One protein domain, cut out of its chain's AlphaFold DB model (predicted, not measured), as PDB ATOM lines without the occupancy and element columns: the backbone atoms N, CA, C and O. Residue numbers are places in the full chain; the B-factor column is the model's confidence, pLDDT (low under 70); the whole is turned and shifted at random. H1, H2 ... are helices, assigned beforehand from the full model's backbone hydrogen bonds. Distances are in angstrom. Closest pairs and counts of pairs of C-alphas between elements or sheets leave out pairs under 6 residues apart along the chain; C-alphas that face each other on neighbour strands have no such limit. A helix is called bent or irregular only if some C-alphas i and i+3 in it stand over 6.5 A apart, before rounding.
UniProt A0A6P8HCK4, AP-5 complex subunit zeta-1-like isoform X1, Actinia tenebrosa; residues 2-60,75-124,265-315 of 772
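This is residues 2 to 60, 75 to 124 and 265 to 315 of the 772 residues of the protein "AP-5 complex subunit zeta-1-like isoform X1" of Actinia tenebrosa (UniProt A0A6P8HCK4). Four helical pieces, H3, the second arm of the bent helix H4, H5 and H6, form an up-and-down bundle, each running against the one before it in the chain. H2 packs on the outside of this bundle along both arms of H4, short H1 sits at the edge beside H3, and the loops of residues 51 to 60 and 75 to 99 gather at the end where H3 and H5 finish and H6 starts. The printed part has 160 residues with six named helices, in the order H1 to H6, and no named strand; its class is all helix. The whole is compact, with a radius of gyration of the C-alphas of 15.9 A, and spans 46 by 35 by 23 A.

H1, residues 3 to 6, is close to but not clearly touching H2, residues 12 to 28; their closest C-alphas, of Trp 4 and Gln 15, are 7.5 A apart. H3, residues 35 to 50, is apart from H2 but only just touches H1, with 3 pairs of C-alphas within 8 A, through residues 40 to 44 of H3 alone; the closest are those of Ile 5 and Ile 41 at 7.1 A. H4, residues 100 to 124, was assigned as one helix by its hydrogen bonds but is bent: C-alphas 110 and 113 are 7.3 A apart, and its arms H4a, residues 100 to 110, and H4b, residues 113 to 124, stand at a steep tilt of 55 degrees. Residues 12 to 16 of H2 touch H4a, the same way at a shallow tilt of 20 degrees, closest at the C-alphas of Val 12 and Pro 100, 5.9 A. Residues 23 to 27 of H2 touch H4b, at a steep tilt of 40 degrees, closest at Phe 27 and Asn 118, whose C-alphas are 6.0 A apart. Residues 45 to 50 of H3 touch H4a, opposite ways at a steep tilt of 64 degrees; the closest C-alphas, of Leu 49 and Asn 105, are 5.1 A apart. H5, residues 265 to 284, touches H3 the same way at a shallow tilt of 28 degrees, with the C-alphas of His 43 and Gly 265 closest at 4.1 A. H6, residues 293 to 314, makes a helical hairpin with H5, opposite ways at a tilt of 37 degrees, only just steep; the closest C-alphas are those of Cys 277 and Ala 304, 4.7 A. H6 also touches H4b, the same way at a shallow tilt of 8 degrees, closest at the C-alphas of Arg 113 and Thr 307, 5.2 A. H4b and H5 are near each other, while H3 and H6 are apart. Every O i to N i+4 pair is within hydrogen-bond range in H2, H3, H4a and H5, against 7 of 8 in H4b and 17 of 18 in H6; H1 is too short for such a pair.

H1 begins at C-alpha 3, (38.481, 4.209, 14.639), and measures 5.3 A from first to last C-alpha. H2 measures 24.4 A and H3 22.6 A. H4a, 15.5 A long, begins at C-alpha 100, (27.510, 7.612, 31.092), and H4b measures 16.7 A. H5 is 28.2 A long, and H6, 31.9 A, ends at C-alpha 314, (13.729, -5.842, 6.772). Residues 78 to 79 and 93 to 94 form a short antiparallel pairing.

The C-alphas of Asn 59 and Ala 124, 48.3 A apart, are the two farthest apart. Residues 61 to 74 are not printed, with 13.6 A between C-alphas 60 and 75, and residues 125 to 264 are not printed, with 18.0 A between C-alphas 124 and 265. The link H1 to H2 is tight, and those from H2 to H3 and H5 to H6 are short. Mean pLDDT of the printed part is 86.9, and the model's confidence is under 70 at residues 6, 8, 86 and 120 to 124.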
ATOM      1  N   ILE A   2      35.739   5.530  11.539       76.06
ATOM      2  CA  ILE A   2      35.189   4.710  12.636       76.06
ATOM      3  C   ILE A   2      36.197   4.196  13.686       76.06
ATOM      4  O   ILE A   2      35.880   3.307  14.470       76.06
ATOM      5  N   ARG A   3      37.438   4.708  13.713       77.75
ATOM      6  CA  ARG A   3      38.481   4.209  14.639       77.75
ATOM      7  C   ARG A   3      38.057   4.307  16.105       77.75
ATOM      8  O   ARG A   3      38.422   3.445  16.889       77.75
ATOM      9  N   TRP A   4      37.242   5.303  16.439       81.44
ATOM     10  CA  TRP A   4      36.708   5.507  17.782       81.44
ATOM     11  C   TRP A   4      35.849   4.333  18.290       81.44
ATOM     12  O   TRP A   4      35.754   4.119  19.489       81.44
ATOM     13  N   ILE A   5      35.278   3.526  17.394       76.56
ATOM     14  CA  ILE A   5      34.501   2.331  17.760       76.56
ATOM     15  C   ILE A   5      35.426   1.182  18.168       76.56
ATOM     16  O   ILE A   5      35.100   0.402  19.053       76.56
ATOM     17  N   LYS A   6      36.605   1.092  17.541       69.75
ATOM     18  CA  LYS A   6      37.608   0.049  17.814       69.75
ATOM     19  C   LYS A   6      38.511   0.401  19.004       69.75
ATOM     20  O   LYS A   6      39.092  -0.488  19.618       69.75
ATOM     21  N   SER A   7      38.646   1.687  19.318       70.38
ATOM     22  CA  SER A   7      39.465   2.182  20.424       70.38
ATOM     23  C   SER A   7      38.678   2.150  21.738       70.38
ATOM     24  O   SER A   7      37.760   2.942  21.936       70.38
ATOM     25  N   GLY A   8      39.038   1.257  22.662       69.44
ATOM     26  CA  GLY A   8      38.460   1.249  24.010       69.44
ATOM     27  C   GLY A   8      38.779   2.530  24.799       69.44
ATOM     28  O   GLY A   8      39.800   3.173  24.565       69.44
ATOM     29  N   GLY A   9      37.913   2.893  25.753       70.88
ATOM     30  CA  GLY A   9      38.172   3.984  26.709       70.88
ATOM     31  C   GLY A   9      37.817   5.401  26.241       70.88
ATOM     32  O   GLY A   9      38.242   6.369  26.865       70.88
ATOM     33  N   ILE A  10      37.045   5.550  25.163       81.19
ATOM     34  CA  ILE A  10      36.563   6.862  24.710       81.19
ATOM     35  C   ILE A  10      35.425   7.363  25.604       81.19
ATOM     36  O   ILE A  10      34.535   6.600  25.974       81.19
ATOM     37  N   HIS A  11      35.449   8.660  25.925       83.88
ATOM     38  CA  HIS A  11      34.402   9.305  26.713       83.88
ATOM     39  C   HIS A  11      33.046   9.240  25.999       83.88
ATOM     40  O   HIS A  11      32.967   9.488  24.794       83.88
ATOM     41  N   VAL A  12      31.976   8.963  26.746       83.50
ATOM     42  CA  VAL A  12      30.628   8.789  26.183       83.50
ATOM     43  C   VAL A  12      30.172  10.004  25.378       83.50
ATOM     44  O   VAL A  12      29.621   9.823  24.299       83.50
ATOM     45  N   ASP A  13      30.462  11.224  25.835       83.12
ATOM     46  CA  ASP A  13      30.095  12.446  25.099       83.12
ATOM     47  C   ASP A  13      30.705  12.489  23.693       83.12
ATOM     48  O   ASP A  13      30.087  12.959  22.741       83.12
ATOM     49  N   LEU A  14      31.923  11.963  23.534       85.38
ATOM     50  CA  LEU A  14      32.547  11.884  22.220       85.38
ATOM     51  C   LEU A  14      31.912  10.771  21.384       85.38
ATOM     52  O   LEU A  14      31.765  10.941  20.176       85.38
ATOM     53  N   GLN A  15      31.512   9.656  22.001       87.19
ATOM     54  CA  GLN A  15      30.815   8.562  21.317       87.19
ATOM     55  C   GLN A  15      29.434   8.996  20.810       87.19
ATOM     56  O   GLN A  15      29.099   8.702  19.664       87.19
ATOM     57  N   THR A  16      28.659   9.740  21.606       85.00
ATOM     58  CA  THR A  16      27.338  10.252  21.203       85.00
ATOM     59  C   THR A  16      27.457  11.248  20.052       85.00
ATOM     60  O   THR A  16      26.837  11.053  19.006       85.00
ATOM     61  N   VAL A  17      28.326  12.259  20.176       85.94
ATOM     62  CA  VAL A  17      28.566  13.238  19.102       85.94
ATOM     63  C   VAL A  17      29.086  12.551  17.838       85.94
ATOM     64  O   VAL A  17      28.614  12.840  16.740       85.94
ATOM     65  N   SER A  18      30.013  11.597  17.977       88.25
ATOM     66  CA  SER A  18      30.555  10.855  16.832       88.25
ATOM     67  C   SER A  18      29.488  10.023  16.129       88.25
ATOM     68  O   SER A  18      29.480   9.991  14.901       88.25
ATOM     69  N   LEU A  19      28.577   9.385  16.873       87.31
ATOM     70  CA  LEU A  19      27.481   8.603  16.299       87.31
ATOM     71  C   LEU A  19      26.516   9.485  15.498       87.31
ATOM     72  O   LEU A  19      26.176   9.129  14.372       87.31
ATOM     73  N   ALA A  20      26.110  10.645  16.021       85.94
ATOM     74  CA  ALA A  20      25.225  11.547  15.280       85.94
ATOM     75  C   ALA A  20      25.895  12.165  14.054       85.94
ATOM     76  O   ALA A  20      25.292  12.192  12.981       85.94
ATOM     77  N   CYS A  21      27.147  12.614  14.178       87.31
ATOM     78  CA  CYS A  21      27.914  13.093  13.030       87.31
ATOM     79  C   CYS A  21      28.017  12.010  11.956       87.31
ATOM     80  O   CYS A  21      27.798  12.286  10.780       87.31
ATOM     81  N   LEU A  22      28.298  10.772  12.358       87.81
ATOM     82  CA  LEU A  22      28.411   9.652  11.439       87.81
ATOM     83  C   LEU A  22      27.066   9.303  10.784       87.81
ATOM     84  O   LEU A  22      27.036   9.073   9.581       87.81
ATOM     85  N   ASN A  23      25.954   9.340  11.522       86.62
ATOM     86  CA  ASN A  23      24.619   9.135  10.958       86.62
ATOM     87  C   ASN A  23      24.242  10.226   9.937       86.62
ATOM     88  O   ASN A  23      23.695   9.913   8.883       86.62
ATOM     89  N   ASN A  24      24.589  11.490  10.206       85.62
ATOM     90  CA  ASN A  24      24.365  12.597   9.269       85.62
ATOM     91  C   ASN A  24      25.239  12.473   8.014       85.62
ATOM     92  O   ASN A  24      24.747  12.644   6.902       85.62
ATOM     93  N   VAL A  25      26.525  12.139   8.177       85.12
ATOM     94  CA  VAL A  25      27.428  11.887   7.044       85.12
ATOM     95  C   VAL A  25      26.914  10.723   6.205       85.12
ATOM     96  O   VAL A  25      26.892  10.828   4.985       85.12
ATOM     97  N   PHE A  26      26.457   9.648   6.846       83.62
ATOM     98  CA  PHE A  26      25.921   8.482   6.155       83.62
ATOM     99  C   PHE A  26      24.627   8.795   5.395       83.62
ATOM    100  O   PHE A  26      24.458   8.337   4.270       83.62
ATOM    101  N   PHE A  27      23.748   9.624   5.970       82.38
ATOM    102  CA  PHE A  27      22.549  10.114   5.288       82.38
ATOM    103  C   PHE A  27      22.891  10.908   4.015       82.38
ATOM    104  O   PHE A  27      22.233  10.739   2.993       82.38
ATOM    105  N   SER A  28      23.922  11.760   4.058       84.38
ATOM    106  CA  SER A  28      24.326  12.587   2.910       84.38
ATOM    107  C   SER A  28      25.207  11.861   1.886       84.38
ATOM    108  O   SER A  28      25.180  12.220   0.712       84.38
ATOM    109  N   TYR A  29      25.991  10.867   2.308       82.88
ATOM    110  CA  TYR A  29      27.006  10.202   1.487       82.88
ATOM    111  C   TYR A  29      27.081   8.706   1.824       82.88
ATOM    112  O   TYR A  29      27.903   8.267   2.636       82.88
ATOM    113  N   LYS A  30      26.219   7.914   1.181       76.25
ATOM    114  CA  LYS A  30      26.059   6.478   1.461       76.25
ATOM    115  C   LYS A  30      27.328   5.651   1.198       76.25
ATOM    116  O   LYS A  30      27.601   4.720   1.948       76.25
ATOM    117  N   ASP A  31      28.142   6.045   0.216       76.50
ATOM    118  CA  ASP A  31      29.340   5.299  -0.214       76.50
ATOM    119  C   ASP A  31      30.574   5.495   0.686       76.50
ATOM    120  O   ASP A  31      31.587   4.813   0.524       76.50
ATOM    121  N   LEU A  32      30.531   6.435   1.639       81.06
ATOM    122  CA  LEU A  32      31.690   6.755   2.487       81.06
ATOM    123  C   LEU A  32      31.962   5.719   3.586       81.06
ATOM    124  O   LEU A  32      33.044   5.739   4.182       81.06
ATOM    125  N   ILE A  33      30.995   4.853   3.899       81.69
ATOM    126  CA  ILE A  33      31.102   3.864   4.976       81.69
ATOM    127  C   ILE A  33      31.040   2.463   4.368       81.69
ATOM    128  O   ILE A  33      30.054   2.093   3.738       81.69
ATOM    129  N   SER A  34      32.095   1.672   4.575       84.25
ATOM    130  CA  SER A  34      32.149   0.294   4.076       84.25
ATOM    131  C   SER A  34      31.140  -0.615   4.793       84.25
ATOM    132  O   SER A  34      30.768  -0.362   5.939       84.25
ATOM    133  N   GLN A  35      30.722  -1.713   4.151       81.81
ATOM    134  CA  GLN A  35      29.807  -2.692   4.762       81.81
ATOM    135  C   GLN A  35      30.368  -3.309   6.051       81.81
ATOM    136  O   GLN A  35      29.630  -3.484   7.022       81.81
ATOM    137  N   ASP A  36      31.677  -3.559   6.101       83.50
ATOM    138  CA  ASP A  36      32.352  -4.052   7.306       83.50
ATOM    139  C   ASP A  36      32.289  -3.023   8.442       83.50
ATOM    140  O   ASP A  36      32.020  -3.365   9.597       83.50
ATOM    141  N   ASP A  37      32.482  -1.741   8.117       87.19
ATOM    142  CA  ASP A  37      32.374  -0.652   9.085       87.19
ATOM    143  C   ASP A  37      30.929  -0.491   9.588       87.19
ATOM    144  O   ASP A  37      30.726  -0.313  10.791       87.19
ATOM    145  N   ILE A  38      29.925  -0.626   8.710       87.50
ATOM    146  CA  ILE A  38      28.500  -0.653   9.089       87.50
ATOM    147  C   ILE A  38      28.231  -1.817  10.046       87.50
ATOM    148  O   ILE A  38      27.588  -1.621  11.078       87.50
ATOM    149  N   GLY A  39      28.735  -3.017   9.745       88.06
ATOM    150  CA  GLY A  39      28.597  -4.190  10.606       88.06
ATOM    151  C   GLY A  39      29.154  -3.950  12.012       88.06
ATOM    152  O   GLY A  39      28.482  -4.244  13.000       88.06
ATOM    153  N   LEU A  40      30.337  -3.342  12.111       89.00
ATOM    154  CA  LEU A  40      30.969  -3.004  13.390       89.00
ATOM    155  C   LEU A  40      30.194  -1.941  14.179       89.00
ATOM    156  O   LEU A  40      30.027  -2.085  15.390       89.00
ATOM    157  N   ILE A  41      29.705  -0.893  13.508       90.50
ATOM    158  CA  ILE A  41      28.858   0.127  14.142       90.50
ATOM    159  C   ILE A  41      27.578  -0.517  14.676       90.50
ATOM    160  O   ILE A  41      27.213  -0.290  15.828       90.50
ATOM    161  N   CYS A  42      26.920  -1.352  13.869       91.88
ATOM    162  CA  CYS A  42      25.690  -2.028  14.261       91.88
ATOM    163  C   CYS A  42      25.900  -2.946  15.473       91.88
ATOM    164  O   CYS A  42      25.114  -2.876  16.415       91.88
ATOM    165  N   HIS A  43      26.986  -3.728  15.499       91.50
ATOM    166  CA  HIS A  43      27.360  -4.539  16.663       91.50
ATOM    167  C   HIS A  43      27.535  -3.670  17.919       91.50
ATOM    168  O   HIS A  43      26.973  -3.955  18.977       91.50
ATOM    169  N   GLN A  44      28.249  -2.549  17.795       91.62
ATOM    170  CA  GLN A  44      28.486  -1.649  18.919       91.62
ATOM    171  C   GLN A  44      27.196  -0.983  19.430       91.62
ATOM    172  O   GLN A  44      26.987  -0.891  20.643       91.62
ATOM    173  N   MET A  45      26.310  -0.552  18.529       93.38
ATOM    174  CA  MET A  45      24.991  -0.024  18.885       93.38
ATOM    175  C   MET A  45      24.135  -1.088  19.580       93.38
ATOM    176  O   MET A  45      23.504  -0.803  20.599       93.38
ATOM    177  N   ALA A  46      24.151  -2.327  19.081       92.50
ATOM    178  CA  ALA A  46      23.441  -3.447  19.686       92.50
ATOM    179  C   ALA A  46      23.929  -3.699  21.120       92.50
ATOM    180  O   ALA A  46      23.115  -3.907  22.025       92.50
ATOM    181  N   HIS A  47      25.243  -3.600  21.339       91.94
ATOM    182  CA  HIS A  47      25.851  -3.705  22.657       91.94
ATOM    183  C   HIS A  47      25.401  -2.568  23.593       91.94
ATOM    184  O   HIS A  47      25.000  -2.835  24.727       91.94
ATOM    185  N   TRP A  48      25.405  -1.307  23.140       93.44
ATOM    186  CA  TRP A  48      24.951  -0.165  23.954       93.44
ATOM    187  C   TRP A  48      23.471  -0.244  24.339       93.44
ATOM    188  O   TRP A  48      23.110   0.128  25.457       93.44
ATOM    189  N   LEU A  49      22.615  -0.770  23.459       93.88
ATOM    190  CA  LEU A  49      21.196  -0.985  23.758       93.88
ATOM    191  C   LEU A  49      20.978  -2.054  24.840       93.88
ATOM    192  O   LEU A  49      20.027  -1.949  25.617       93.88
ATOM    193  N   ARG A  50      21.845  -3.073  24.907       91.50
ATOM    194  CA  ARG A  50      21.648  -4.247  25.771       91.50
ATOM    195  C   ARG A  50      22.391  -4.192  27.104       91.50
ATOM    196  O   ARG A  50      21.874  -4.701  28.096       91.50
ATOM    197  N   HIS A  51      23.586  -3.607  27.136       90.44
ATOM    198  CA  HIS A  51      24.533  -3.750  28.250       90.44
ATOM    199  C   HIS A  51      24.722  -2.482  29.092       90.44
ATOM    200  O   HIS A  51      25.749  -2.327  29.747       90.44
ATOM    201  N   ALA A  52      23.737  -1.586  29.108       91.69
ATOM    202  CA  ALA A  52      23.758  -0.442  30.010       91.69
ATOM    203  C   ALA A  52      23.465  -0.842  31.466       91.69
ATOM    204  O   ALA A  52      22.706  -1.777  31.746       91.69
ATOM    205  N   SER A  53      24.067  -0.101  32.392       90.50
ATOM    206  CA  SER A  53      23.991  -0.320  33.831       90.50
ATOM    207  C   SER A  53      22.544  -0.359  34.324       90.50
ATOM    208  O   SER A  53      21.745   0.532  34.048       90.50
ATOM    209  N   THR A  54      22.206  -1.373  35.119       89.50
ATOM    210  CA  THR A  54      20.870  -1.559  35.724       89.50
ATOM    211  C   THR A  54      20.782  -1.022  37.156       89.50
ATOM    212  O   THR A  54      19.793  -1.220  37.864       89.50
ATOM    213  N   VAL A  55      21.818  -0.302  37.587       88.88
ATOM    214  CA  VAL A  55      21.906   0.402  38.869       88.88
ATOM    215  C   VAL A  55      22.123   1.895  38.632       88.88
ATOM    216  O   VAL A  55      22.716   2.306  37.638       88.88
ATOM    217  N   SER A  56      21.611   2.712  39.541       86.62
ATOM    218  CA  SER A  56      21.835   4.152  39.580       86.62
ATOM    219  C   SER A  56      23.268   4.441  40.008       86.62
ATOM    220  O   SER A  56      23.816   3.744  40.871       86.62
ATOM    221  N   ALA A  57      23.841   5.497  39.442       86.19
ATOM    222  CA  ALA A  57      25.122   6.016  39.873       86.19
ATOM    223  C   ALA A  57      25.064   6.519  41.327       86.19
ATOM    224  O   ALA A  57      24.005   6.954  41.799       86.19
ATOM    225  N   PRO A  58      26.192   6.467  42.057       83.38
ATOM    226  CA  PRO A  58      26.296   7.095  43.363       83.38
ATOM    227  C   PRO A  58      25.961   8.582  43.276       83.38
ATOM    228  O   PRO A  58      26.273   9.243  42.287       83.38
ATOM    229  N   ASN A  59      25.367   9.123  44.339       81.06
ATOM    230  CA  ASN A  59      25.055  10.545  44.408       81.06
ATOM    231  C   ASN A  59      26.348  11.386  44.302       81.06
ATOM    232  O   ASN A  59      27.168  11.332  45.225       81.06
ATOM    233  N   PRO A  60      26.526  12.199  43.242       73.56
ATOM    234  CA  PRO A  60      27.734  12.995  43.035       73.56
ATOM    235  C   PRO A  60      27.891  14.118  44.071       73.56
ATOM    236  O   PRO A  60      28.980  14.659  44.240       73.56
ATOM    237  N   GLN A  75      21.841   1.946  43.926       79.75
ATOM    238  CA  GLN A  75      20.423   1.608  44.014       79.75
ATOM    239  C   GLN A  75      19.981   1.011  42.687       79.75
ATOM    240  O   GLN A  75      20.362   1.525  41.641       79.75
ATOM    241  N   ALA A  76      19.187  -0.059  42.705       83.69
ATOM    242  CA  ALA A  76      18.628  -0.603  41.471       83.69
ATOM    243  C   ALA A  76      17.843   0.484  40.724       83.69
ATOM    244  O   ALA A  76      17.152   1.295  41.342       83.69
ATOM    245  N   VAL A  77      17.967   0.502  39.399       89.88
ATOM    246  CA  VAL A  77      17.129   1.355  38.558       89.88
ATOM    247  C   VAL A  77      15.677   0.909  38.716       89.88
ATOM    248  O   VAL A  77      15.374  -0.284  38.811       89.88
ATOM    249  N   SER A  78      14.781   1.885  38.783       88.81
ATOM    250  CA  SER A  78      13.347   1.648  38.891       88.81
ATOM    251  C   SER A  78      12.664   1.783  37.535       88.81
ATOM    252  O   SER A  78      13.204   2.322  36.577       88.81
ATOM    253  N   GLU A  79      11.475   1.232  37.438       89.94
ATOM    254  CA  GLU A  79      10.560   1.365  36.318       89.94
ATOM    255  C   GLU A  79       9.734   2.642  36.500       89.94
ATOM    256  O   GLU A  79       9.734   3.233  37.581       89.94
ATOM    257  N   ILE A  80       8.984   3.062  35.478       88.06
ATOM    258  CA  ILE A  80       8.205   4.312  35.556       88.06
ATOM    259  C   ILE A  80       7.185   4.364  36.705       88.06
ATOM    260  O   ILE A  80       6.809   5.450  37.131       88.06
ATOM    261  N   ASP A  81       6.740   3.214  37.213       86.25
ATOM    262  CA  ASP A  81       5.815   3.090  38.347       86.25
ATOM    263  C   ASP A  81       6.523   2.945  39.708       86.25
ATOM    264  O   ASP A  81       5.875   2.696  40.727       86.25
ATOM    265  N   GLY A  82       7.854   3.076  39.736       83.88
ATOM    266  CA  GLY A  82       8.685   2.935  40.930       83.88
ATOM    267  C   GLY A  82       9.014   1.487  41.304       83.88
ATOM    268  O   GLY A  82       9.722   1.257  42.286       83.88
ATOM    269  N   THR A  83       8.541   0.491  40.546       86.94
ATOM    270  CA  THR A  83       8.930  -0.908  40.777       86.94
ATOM    271  C   THR A  83      10.386  -1.143  40.375       86.94
ATOM    272  O   THR A  83      10.908  -0.476  39.491       86.94
ATOM    273  N   ALA A  84      11.089  -2.078  41.020       82.56
ATOM    274  CA  ALA A  84      12.473  -2.379  40.645       82.56
ATOM    275  C   ALA A  84      12.547  -2.956  39.221       82.56
ATOM    276  O   ALA A  84      11.790  -3.879  38.892       82.56
ATOM    277  N   SER A  85      13.479  -2.454  38.402       82.19
ATOM    278  CA  SER A  85      13.689  -2.975  37.053       82.19
ATOM    279  C   SER A  85      14.259  -4.390  37.087       82.19
ATOM    280  O   SER A  85      15.102  -4.720  37.921       82.19
ATOM    281  N   ARG A  86      13.748  -5.262  36.211       69.94
ATOM    282  CA  ARG A  86      14.051  -6.709  36.216       69.94
ATOM    283  C   ARG A  86      14.830  -7.194  34.995       69.94
ATOM    284  O   ARG A  86      15.162  -8.374  34.932       69.94
ATOM    285  N   PHE A  87      15.082  -6.314  34.030       80.31
ATOM    286  CA  PHE A  87      15.699  -6.652  32.746       80.31
ATOM    287  C   PHE A  87      16.888  -5.719  32.466       80.31
ATOM    288  O   PHE A  87      17.575  -5.308  33.398       80.31
ATOM    289  N   PHE A  88      17.157  -5.417  31.197       88.75
ATOM    290  CA  PHE A  88      18.152  -4.427  30.791       88.75
ATOM    291  C   PHE A  88      17.579  -3.004  30.859       88.75
ATOM    292  O   PHE A  88      16.361  -2.808  30.859       88.75
ATOM    293  N   TYR A  89      18.475  -2.019  30.928       92.44
ATOM    294  CA  TYR A  89      18.132  -0.601  30.990       92.44
ATOM    295  C   TYR A  89      17.529  -0.102  29.668       92.44
ATOM    296  O   TYR A  89      18.005  -0.442  28.586       92.44
ATOM    297  N   THR A  90      16.500   0.737  29.766       94.12
ATOM    298  CA  THR A  90      15.832   1.387  28.629       94.12
ATOM    299  C   THR A  90      15.597   2.875  28.895       94.12
ATOM    300  O   THR A  90      15.708   3.336  30.028       94.12
ATOM    301  N   ILE A  91      15.142   3.613  27.879       93.38
ATOM    302  CA  ILE A  91      14.742   5.022  27.991       93.38
ATOM    303  C   ILE A  91      13.612   5.279  29.002       93.38
ATOM    304  O   ILE A  91      13.467   6.395  29.488       93.38
ATOM    305  N   LEU A  92      12.828   4.253  29.352       92.75
ATOM    306  CA  LEU A  92      11.771   4.335  30.367       92.75
ATOM    307  C   LEU A  92      12.215   3.782  31.731       92.75
ATOM    308  O   LEU A  92      11.386   3.494  32.594       92.75
ATOM    309  N   SER A  93      13.520   3.610  31.931       92.31
ATOM    310  CA  SER A  93      14.100   3.176  33.199       92.31
ATOM    311  C   SER A  93      14.580   4.393  34.000       92.31
ATOM    312  O   SER A  93      15.365   5.208  33.518       92.31
ATOM    313  N   ILE A  94      14.112   4.526  35.240       89.25
ATOM    314  CA  ILE A  94      14.367   5.671  36.117       89.25
ATOM    315  C   ILE A  94      15.565   5.380  37.023       89.25
ATOM    316  O   ILE A  94      15.468   4.621  37.998       89.25
ATOM    317  N   ALA A  95      16.690   6.018  36.708       88.44
ATOM    318  CA  ALA A  95      17.866   6.084  37.567       88.44
ATOM    319  C   ALA A  95      17.823   7.353  38.436       88.44
ATOM    320  O   ALA A  95      17.397   8.413  37.979       88.44
ATOM    321  N   HIS A  96      18.282   7.266  39.689       84.06
ATOM    322  CA  HIS A  96      18.412   8.447  40.555       84.06
ATOM    323  C   HIS A  96      19.534   9.381  40.088       84.06
ATOM    324  O   HIS A  96      19.380  10.599  40.113       84.06
ATOM    325  N   TYR A  97      20.636   8.788  39.637       86.44
ATOM    326  CA  TYR A  97      21.726   9.439  38.926       86.44
ATOM    327  C   TYR A  97      22.138   8.510  37.794       86.44
ATOM    328  O   TYR A  97      22.236   7.298  38.008       86.44
ATOM    329  N   SER A  98      22.354   9.065  36.606       88.25
ATOM    330  CA  SER A  98      22.636   8.258  35.423       88.25
ATOM    331  C   SER A  98      24.133   8.059  35.221       88.25
ATOM    332  O   SER A  98      24.911   9.011  35.309       88.25
ATOM    333  N   PHE A  99      24.540   6.829  34.925       90.25
ATOM    334  CA  PHE A  99      25.883   6.554  34.428       90.25
ATOM    335  C   PHE A  99      26.035   6.999  32.963       90.25
ATOM    336  O   PHE A  99      25.043   7.061  32.230       90.25
ATOM    337  N   PRO A 100      27.266   7.280  32.495       89.06
ATOM    338  CA  PRO A 100      27.510   7.612  31.092       89.06
ATOM    339  C   PRO A 100      26.966   6.559  30.106       89.06
ATOM    340  O   PRO A 100      26.357   6.908  29.102       89.06
ATOM    341  N   ASP A 101      27.098   5.267  30.397       89.56
ATOM    342  CA  ASP A 101      26.576   4.185  29.547       89.56
ATOM    343  C   ASP A 101      25.035   4.184  29.428       89.56
ATOM    344  O   ASP A 101      24.501   3.847  28.373       89.56
ATOM    345  N   GLN A 102      24.310   4.623  30.463       93.00
ATOM    346  CA  GLN A 102      22.854   4.817  30.419       93.00
ATOM    347  C   GLN A 102      22.462   5.973  29.486       93.00
ATOM    348  O   GLN A 102      21.499   5.851  28.729       93.00
ATOM    349  N   PHE A 103      23.229   7.070  29.469       91.06
ATOM    350  CA  PHE A 103      23.030   8.137  28.480       91.06
ATOM    351  C   PHE A 103      23.304   7.645  27.059       91.06
ATOM    352  O   PHE A 103      22.535   7.943  26.144       91.06
ATOM    353  N   LEU A 104      24.359   6.849  26.878       91.25
ATOM    354  CA  LEU A 104      24.693   6.263  25.585       91.25
ATOM    355  C   LEU A 104      23.592   5.321  25.081       91.25
ATOM    356  O   LEU A 104      23.274   5.342  23.896       91.25
ATOM    357  N   ASN A 105      22.958   4.554  25.970       94.50
ATOM    358  CA  ASN A 105      21.795   3.722  25.654       94.50
ATOM    359  C   ASN A 105      20.615   4.549  25.120       94.50
ATOM    360  O   ASN A 105      20.107   4.264  24.035       94.50
ATOM    361  N   ILE A 106      20.227   5.602  25.850       93.38
ATOM    362  CA  ILE A 106      19.140   6.517  25.464       93.38
ATOM    363  C   ILE A 106      19.435   7.156  24.104       93.38
ATOM    364  O   ILE A 106      18.569   7.202  23.231       93.38
ATOM    365  N   TYR A 107      20.671   7.616  23.914       92.19
ATOM    366  CA  TYR A 107      21.110   8.248  22.676       92.19
ATOM    367  C   TYR A 107      21.150   7.272  21.494       92.19
ATOM    368  O   TYR A 107      20.772   7.608  20.376       92.19
ATOM    369  N   THR A 108      21.573   6.033  21.740       94.12
ATOM    370  CA  THR A 108      21.576   4.986  20.715       94.12
ATOM    371  C   THR A 108      20.153   4.673  20.267       94.12
ATOM    372  O   THR A 108      19.907   4.561  19.069       94.12
ATOM    373  N   PHE A 109      19.201   4.589  21.204       95.50
ATOM    374  CA  PHE A 109      17.791   4.373  20.878       95.50
ATOM    375  C   PHE A 109      17.192   5.538  20.080       95.50
ATOM    376  O   PHE A 109      16.512   5.298  19.086       95.50
ATOM    377  N   SER A 110      17.489   6.791  20.439       92.19
ATOM    378  CA  SER A 110      16.965   7.955  19.706       92.19
ATOM    379  C   SER A 110      17.478   8.050  18.263       92.19
ATOM    380  O   SER A 110      16.799   8.612  17.405       92.19
ATOM    381  N   MET A 111      18.650   7.474  17.971       90.88
ATOM    382  CA  MET A 111      19.229   7.416  16.622       90.88
ATOM    383  C   MET A 111      18.910   6.135  15.853       90.88
ATOM    384  O   MET A 111      19.131   6.074  14.643       90.88
ATOM    385  N   LEU A 112      18.344   5.134  16.524       93.94
ATOM    386  CA  LEU A 112      18.155   3.792  15.993       93.94
ATOM    387  C   LEU A 112      17.315   3.769  14.715       93.94
ATOM    388  O   LEU A 112      17.733   3.172  13.727       93.94
ATOM    389  N   ARG A 113      16.162   4.449  14.695       92.75
ATOM    390  CA  ARG A 113      15.298   4.490  13.506       92.75
ATOM    391  C   ARG A 113      15.995   5.134  12.311       92.75
ATOM    392  O   ARG A 113      15.938   4.591  11.212       92.75
ATOM    393  N   SER A 114      16.663   6.271  12.522       90.44
ATOM    394  CA  SER A 114      17.388   6.980  11.459       90.44
ATOM    395  C   SER A 114      18.542   6.138  10.909       90.44
ATOM    396  O   SER A 114      18.676   6.000   9.695       90.44
ATOM    397  N   TRP A 115      19.295   5.482  11.792       91.31
ATOM    398  CA  TRP A 115      20.357   4.558  11.409       91.31
ATOM    399  C   TRP A 115      19.829   3.368  10.597       91.31
ATOM    400  O   TRP A 115      20.361   3.016   9.539       91.31
ATOM    401  N   LEU A 116      18.735   2.760  11.065       89.88
ATOM    402  CA  LEU A 116      18.071   1.671  10.361       89.88
ATOM    403  C   LEU A 116      17.591   2.122   8.983       89.88
ATOM    404  O   LEU A 116      17.792   1.380   8.034       89.88
ATOM    405  N   LEU A 117      17.007   3.313   8.829       85.75
ATOM    406  CA  LEU A 117      16.587   3.845   7.524       85.75
ATOM    407  C   LEU A 117      17.758   3.939   6.537       85.75
ATOM    408  O   LEU A 117      17.662   3.413   5.427       85.75
ATOM    409  N   ASN A 118      18.876   4.525   6.967       83.12
ATOM    410  CA  ASN A 118      20.047   4.715   6.115       83.12
ATOM    411  C   ASN A 118      20.665   3.380   5.675       83.12
ATOM    412  O   ASN A 118      20.991   3.197   4.503       83.12
ATOM    413  N   THR A 119      20.761   2.410   6.589       79.56
ATOM    414  CA  THR A 119      21.336   1.087   6.280       79.56
ATOM    415  C   THR A 119      20.472   0.261   5.324       79.56
ATOM    416  O   THR A 119      21.005  -0.529   4.549       79.56
ATOM    417  N   GLY A 120      19.151   0.450   5.315       68.19
ATOM    418  CA  GLY A 120      18.278  -0.237   4.358       68.19
ATOM    419  C   GLY A 120      18.287   0.326   2.955       68.19
ATOM    420  O   GLY A 120      18.100  -0.434   2.011       68.19
ATOM    421  N   ALA A 121      18.487   1.637   2.813       59.16
ATOM    422  CA  ALA A 121      18.578   2.261   1.499       59.16
ATOM    423  C   ALA A 121      19.775   1.709   0.705       59.16
ATOM    424  O   ALA A 121      19.650   1.462  -0.488       59.16
ATOM    425  N   VAL A 122      20.889   1.426   1.389       59.25
ATOM    426  CA  VAL A 122      22.078   0.790   0.798       59.25
ATOM    427  C   VAL A 122      21.812  -0.668   0.405       59.25
ATOM    428  O   VAL A 122      22.257  -1.113  -0.646       59.25
ATOM    429  N   GLN A 123      21.056  -1.422   1.212       58.72
ATOM    430  CA  GLN A 123      20.707  -2.808   0.876       58.72
ATOM    431  C   GLN A 123      19.807  -2.887  -0.372       58.72
ATOM    432  O   GLN A 123      20.016  -3.746  -1.220       58.72
ATOM    433  N   ALA A 124      18.853  -1.962  -0.517       56.91
ATOM    434  CA  ALA A 124      17.966  -1.903  -1.680       56.91
ATOM    435  C   ALA A 124      18.697  -1.523  -2.986       56.91
ATOM    436  O   ALA A 124      18.355  -2.050  -4.042       56.91
ATOM    437  N   GLY A 265      26.675  -8.039  12.508       85.62
ATOM    438  CA  GLY A 265      26.376  -6.925  13.415       85.62
ATOM    439  C   GLY A 265      25.042  -6.235  13.099       85.62
ATOM    440  O   GLY A 265      24.365  -5.753  14.002       85.62
ATOM    441  N   GLN A 266      24.603  -6.244  11.831       87.81
ATOM    442  CA  GLN A 266      23.289  -5.724  11.438       87.81
ATOM    443  C   GLN A 266      22.139  -6.609  11.943       87.81
ATOM    444  O   GLN A 266      21.127  -6.078  12.395       87.81
ATOM    445  N   GLN A 267      22.277  -7.939  11.878       86.31
ATOM    446  CA  GLN A 267      21.286  -8.868  12.431       86.31
ATOM    447  C   GLN A 267      21.182  -8.708  13.949       86.31
ATOM    448  O   GLN A 267      20.083  -8.563  14.474       86.31
ATOM    449  N   GLU A 268      22.318  -8.632  14.644       88.88
ATOM    450  CA  GLU A 268      22.344  -8.419  16.092       88.88
ATOM    451  C   GLU A 268      21.676  -7.098  16.499       88.88
ATOM    452  O   GLU A 268      20.878  -7.068  17.439       88.88
ATOM    453  N   LEU A 269      21.933  -6.014  15.756       92.31
ATOM    454  CA  LEU A 269      21.261  -4.740  15.993       92.31
ATOM    455  C   LEU A 269      19.747  -4.855  15.816       92.31
ATOM    456  O   LEU A 269      19.016  -4.337  16.653       92.31
ATOM    457  N   ARG A 270      19.266  -5.520  14.757       90.56
ATOM    458  CA  ARG A 270      17.823  -5.680  14.491       90.56
ATOM    459  C   ARG A 270      17.123  -6.461  15.600       90.56
ATOM    460  O   ARG A 270      16.058  -6.045  16.055       90.56
ATOM    461  N   GLU A 271      17.735  -7.544  16.071       89.50
ATOM    462  CA  GLU A 271      17.186  -8.340  17.168       89.50
ATOM    463  C   GLU A 271      17.129  -7.549  18.478       89.50
ATOM    464  O   GLU A 271      16.063  -7.434  19.089       89.50
ATOM    465  N   ASN A 272      18.250  -6.938  18.877       91.00
ATOM    466  CA  ASN A 272      18.322  -6.157  20.112       91.00
ATOM    467  C   ASN A 272      17.413  -4.924  20.051       91.00
ATOM    468  O   ASN A 272      16.776  -4.586  21.047       91.00
ATOM    469  N   ALA A 273      17.300  -4.280  18.885       94.00
ATOM    470  CA  ALA A 273      16.356  -3.197  18.633       94.00
ATOM    471  C   ALA A 273      14.906  -3.646  18.842       94.00
ATOM    472  O   ALA A 273      14.141  -2.954  19.516       94.00
ATOM    473  N   CYS A 274      14.528  -4.808  18.300       92.62
ATOM    474  CA  CYS A 274      13.190  -5.364  18.467       92.62
ATOM    475  C   CYS A 274      12.889  -5.652  19.943       92.62
ATOM    476  O   CYS A 274      11.871  -5.189  20.461       92.62
ATOM    477  N   GLU A 275      13.792  -6.344  20.649       91.56
ATOM    478  CA  GLU A 275      13.627  -6.628  22.081       91.56
ATOM    479  C   GLU A 275      13.533  -5.344  22.916       91.56
ATOM    480  O   GLU A 275      12.695  -5.248  23.816       91.56
ATOM    481  N   TYR A 276      14.357  -4.339  22.602       94.62
ATOM    482  CA  TYR A 276      14.326  -3.029  23.252       94.62
ATOM    483  C   TYR A 276      12.973  -2.341  23.059       94.62
ATOM    484  O   TYR A 276      12.355  -1.904  24.029       94.62
ATOM    485  N   CYS A 277      12.466  -2.296  21.825       95.56
ATOM    486  CA  CYS A 277      11.170  -1.691  21.525       95.56
ATOM    487  C   CYS A 277      10.030  -2.422  22.242       95.56
ATOM    488  O   CYS A 277       9.200  -1.782  22.883       95.56
ATOM    489  N   LEU A 278      10.006  -3.758  22.211       92.56
ATOM    490  CA  LEU A 278       8.994  -4.554  22.916       92.56
ATOM    491  C   LEU A 278       9.023  -4.316  24.431       92.56
ATOM    492  O   LEU A 278       7.971  -4.229  25.070       92.56
ATOM    493  N   ARG A 279      10.218  -4.131  25.002       92.00
ATOM    494  CA  ARG A 279      10.378  -3.770  26.412       92.00
ATOM    495  C   ARG A 279       9.813  -2.382  26.716       92.00
ATOM    496  O   ARG A 279       9.117  -2.240  27.724       92.00
ATOM    497  N   VAL A 280      10.069  -1.393  25.858       93.81
ATOM    498  CA  VAL A 280       9.512  -0.031  25.966       93.81
ATOM    499  C   VAL A 280       7.984  -0.054  25.863       93.81
ATOM    500  O   VAL A 280       7.301   0.590  26.662       93.81
ATOM    501  N   LEU A 281       7.426  -0.856  24.951       93.12
ATOM    502  CA  LEU A 281       5.983  -1.080  24.825       93.12
ATOM    503  C   LEU A 281       5.384  -1.618  26.136       93.12
ATOM    504  O   LEU A 281       4.390  -1.070  26.614       93.12
ATOM    505  N   GLU A 282       6.010  -2.617  26.762       90.25
ATOM    506  CA  GLU A 282       5.571  -3.157  28.059       90.25
ATOM    507  C   GLU A 282       5.668  -2.114  29.190       90.25
ATOM    508  O   GLU A 282       4.755  -1.967  30.004       90.25
ATOM    509  N   GLN A 283       6.765  -1.351  29.241       90.75
ATOM    510  CA  GLN A 283       6.937  -0.249  30.194       90.75
ATOM    511  C   GLN A 283       5.831   0.795  30.048       90.75
ATOM    512  O   GLN A 283       5.297   1.249  31.055       90.75
ATOM    513  N   SER A 284       5.438   1.125  28.815       91.69
ATOM    514  CA  SER A 284       4.401   2.124  28.539       91.69
ATOM    515  C   SER A 284       3.010   1.754  29.072       91.69
ATOM    516  O   SER A 284       2.154   2.632  29.183       91.69
ATOM    517  N   GLU A 285       2.753   0.477  29.400       88.88
ATOM    518  CA  GLU A 285       1.481   0.055  30.010       88.88
ATOM    519  C   GLU A 285       1.356   0.518  31.471       88.88
ATOM    520  O   GLU A 285       0.253   0.559  32.024       88.88
ATOM    521  N   ARG A 286       2.479   0.855  32.111       88.75
ATOM    522  CA  ARG A 286       2.534   1.211  33.530       88.75
ATOM    523  C   ARG A 286       2.186   2.687  33.725       88.75
ATOM    524  O   ARG A 286       2.345   3.523  32.835       88.75
ATOM    525  N   ARG A 287       1.660   3.025  34.904       85.12
ATOM    526  CA  ARG A 287       1.332   4.417  35.241       85.12
ATOM    527  C   ARG A 287       2.573   5.099  35.820       85.12
ATOM    528  O   ARG A 287       3.089   4.594  36.813       85.12
ATOM    529  N   PRO A 288       3.037   6.217  35.235       86.75
ATOM    530  CA  PRO A 288       4.213   6.905  35.742       86.75
ATOM    531  C   PRO A 288       3.949   7.497  37.134       86.75
ATOM    532  O   PRO A 288       2.875   8.048  37.381       86.75
ATOM    533  N   THR A 289       4.929   7.410  38.036       84.62
ATOM    534  CA  THR A 289       4.844   7.994  39.385       84.62
ATOM    535  C   THR A 289       4.910   9.521  39.345       84.62
ATOM    536  O   THR A 289       4.242  10.186  40.136       84.62
ATOM    537  N   LYS A 290       5.690  10.095  38.418       85.12
ATOM    538  CA  LYS A 290       5.759  11.544  38.200       85.12
ATOM    539  C   LYS A 290       5.021  11.913  36.920       85.12
ATOM    540  O   LYS A 290       5.232  11.318  35.870       85.12
ATOM    541  N   LEU A 291       4.208  12.966  36.981       80.00
ATOM    542  CA  LEU A 291       3.470  13.479  35.819       80.00
ATOM    543  C   LEU A 291       4.393  13.865  34.654       80.00
ATOM    544  O   LEU A 291       4.037  13.628  33.501       80.00
ATOM    545  N   GLN A 292       5.581  14.394  34.959       81.69
ATOM    546  CA  GLN A 292       6.599  14.785  33.974       81.69
ATOM    547  C   GLN A 292       7.081  13.598  33.124       81.69
ATOM    548  O   GLN A 292       7.344  13.766  31.936       81.69
ATOM    549  N   ASP A 293       7.081  12.384  33.684       85.62
ATOM    550  CA  ASP A 293       7.503  11.175  32.971       85.62
ATOM    551  C   ASP A 293       6.455  10.731  31.927       85.62
ATOM    552  O   ASP A 293       6.726   9.895  31.068       85.62
ATOM    553  N   SER A 294       5.249  11.309  31.932       85.81
ATOM    554  CA  SER A 294       4.210  10.969  30.947       85.81
ATOM    555  C   SER A 294       4.620  11.331  29.518       85.81
ATOM    556  O   SER A 294       4.287  10.594  28.592       85.81
ATOM    557  N   GLN A 295       5.361  12.431  29.339       86.81
ATOM    558  CA  GLN A 295       5.819  12.885  28.020       86.81
ATOM    559  C   GLN A 295       6.886  11.950  27.441       86.81
ATOM    560  O   GLN A 295       6.818  11.597  26.265       86.81
ATOM    561  N   ILE A 296       7.844  11.501  28.262       88.62
ATOM    562  CA  ILE A 296       8.881  10.564  27.806       88.62
ATOM    563  C   ILE A 296       8.301   9.175  27.528       88.62
ATOM    564  O   ILE A 296       8.740   8.515  26.591       88.62
ATOM    565  N   VAL A 297       7.266   8.753  28.265       92.06
ATOM    566  CA  VAL A 297       6.524   7.517  27.966       92.06
ATOM    567  C   VAL A 297       5.841   7.597  26.603       92.06
ATOM    568  O   VAL A 297       5.928   6.643  25.832       92.06
ATOM    569  N   GLU A 298       5.187   8.716  26.284       91.12
ATOM    570  CA  GLU A 298       4.571   8.918  24.969       91.12
ATOM    571  C   GLU A 298       5.613   8.937  23.845       91.12
ATOM    572  O   GLU A 298       5.468   8.198  22.871       91.12
ATOM    573  N   ALA A 299       6.692   9.705  24.010       90.94
ATOM    574  CA  ALA A 299       7.771   9.790  23.029       90.94
ATOM    575  C   ALA A 299       8.481   8.441  22.820       90.94
ATOM    576  O   ALA A 299       8.720   8.037  21.686       90.94
ATOM    577  N   GLY A 300       8.772   7.716  23.903       93.94
ATOM    578  CA  GLY A 300       9.399   6.397  23.843       93.94
ATOM    579  C   GLY A 300       8.507   5.362  23.163       93.94
ATOM    580  O   GLY A 300       8.989   4.587  22.339       93.94
ATOM    581  N   LEU A 301       7.201   5.372  23.453       94.94
ATOM    582  CA  LEU A 301       6.237   4.494  22.791       94.94
ATOM    583  C   LEU A 301       6.118   4.802  21.293       94.94
ATOM    584  O   LEU A 301       6.126   3.876  20.484       94.94
ATOM    585  N   LEU A 302       6.027   6.085  20.931       94.44
ATOM    586  CA  LEU A 302       6.000   6.536  19.540       94.44
ATOM    587  C   LEU A 302       7.236   6.038  18.777       94.44
ATOM    588  O   LEU A 302       7.103   5.386  17.742       94.44
ATOM    589  N   GLU A 303       8.429   6.297  19.318       95.25
ATOM    590  CA  GLU A 303       9.696   5.916  18.690       95.25
ATOM    591  C   GLU A 303       9.839   4.396  18.561       95.25
ATOM    592  O   GLU A 303      10.283   3.895  17.527       95.25
ATOM    593  N   ALA A 304       9.403   3.645  19.576       96.75
ATOM    594  CA  ALA A 304       9.434   2.190  19.549       96.75
ATOM    595  C   ALA A 304       8.525   1.612  18.450       96.75
ATOM    596  O   ALA A 304       8.937   0.696  17.745       96.75
ATOM    597  N   ILE A 305       7.318   2.157  18.254       96.25
ATOM    598  CA  ILE A 305       6.400   1.696  17.197       96.25
ATOM    599  C   ILE A 305       6.965   2.003  15.809       96.25
ATOM    600  O   ILE A 305       6.974   1.120  14.955       96.25
ATOM    601  N   LEU A 306       7.493   3.211  15.592       94.94
ATOM    602  CA  LEU A 306       8.108   3.592  14.315       94.94
ATOM    603  C   LEU A 306       9.383   2.784  14.020       94.94
ATOM    604  O   LEU A 306       9.669   2.448  12.872       94.94
ATOM    605  N   THR A 307      10.144   2.426  15.055       94.81
ATOM    606  CA  THR A 307      11.299   1.532  14.913       94.81
ATOM    607  C   THR A 307      10.857   0.113  14.550       94.81
ATOM    608  O   THR A 307      11.429  -0.487  13.643       94.81
ATOM    609  N   LEU A 308       9.816  -0.420  15.202       95.00
ATOM    610  CA  LEU A 308       9.247  -1.735  14.878       95.00
ATOM    611  C   LEU A 308       8.662  -1.785  13.462       95.00
ATOM    612  O   LEU A 308       8.872  -2.777  12.766       95.00
ATOM    613  N   ASP A 309       7.980  -0.722  13.024       94.06
ATOM    614  CA  ASP A 309       7.512  -0.557  11.642       94.06
ATOM    615  C   ASP A 309       8.676  -0.718  10.662       94.06
ATOM    616  O   ASP A 309       8.619  -1.526   9.732       94.06
ATOM    617  N   ARG A 310       9.795  -0.032  10.932       92.81
ATOM    618  CA  ARG A 310      10.975  -0.141  10.079       92.81
ATOM    619  C   ARG A 310      11.611  -1.526  10.121       92.81
ATOM    620  O   ARG A 310      12.007  -2.035   9.076       92.81
ATOM    621  N   LEU A 311      11.691  -2.168  11.282       91.69
ATOM    622  CA  LEU A 311      12.229  -3.526  11.394       91.69
ATOM    623  C   LEU A 311      11.417  -4.541  10.576       91.69
ATOM    624  O   LEU A 311      12.011  -5.389   9.912       91.69
ATOM    625  N   CYS A 312      10.088  -4.403  10.534       91.56
ATOM    626  CA  CYS A 312       9.218  -5.259   9.721       91.56
ATOM    627  C   CYS A 312       9.501  -5.149   8.214       91.56
ATOM    628  O   CYS A 312       9.293  -6.117   7.485       91.56
ATOM    629  N   THR A 313      10.025  -4.009   7.737       88.94
ATOM    630  CA  THR A 313      10.443  -3.871   6.328       88.94
ATOM    631  C   THR A 313      11.671  -4.718   5.985       88.94
ATOM    632  O   THR A 313      11.800  -5.157   4.845       88.94
ATOM    633  N   TYR A 314      12.547  -4.993   6.960       85.50
ATOM    634  CA  TYR A 314      13.729  -5.842   6.772       85.50
ATOM    635  C   TYR A 314      13.449  -7.316   7.017       85.50
ATOM    636  O   TYR A 314      14.021  -8.172   6.348       85.50
ATOM    637  N   GLU A 315      12.607  -7.616   8.001       85.19
ATOM    638  CA  GLU A 315      12.353  -8.977   8.443       85.19
ATOM    639  C   GLU A 315      10.847  -9.245   8.508       85.19
ATOM    640  O   GLU A 315      10.186  -9.096   9.539       85.19
TER     641      GLU A 315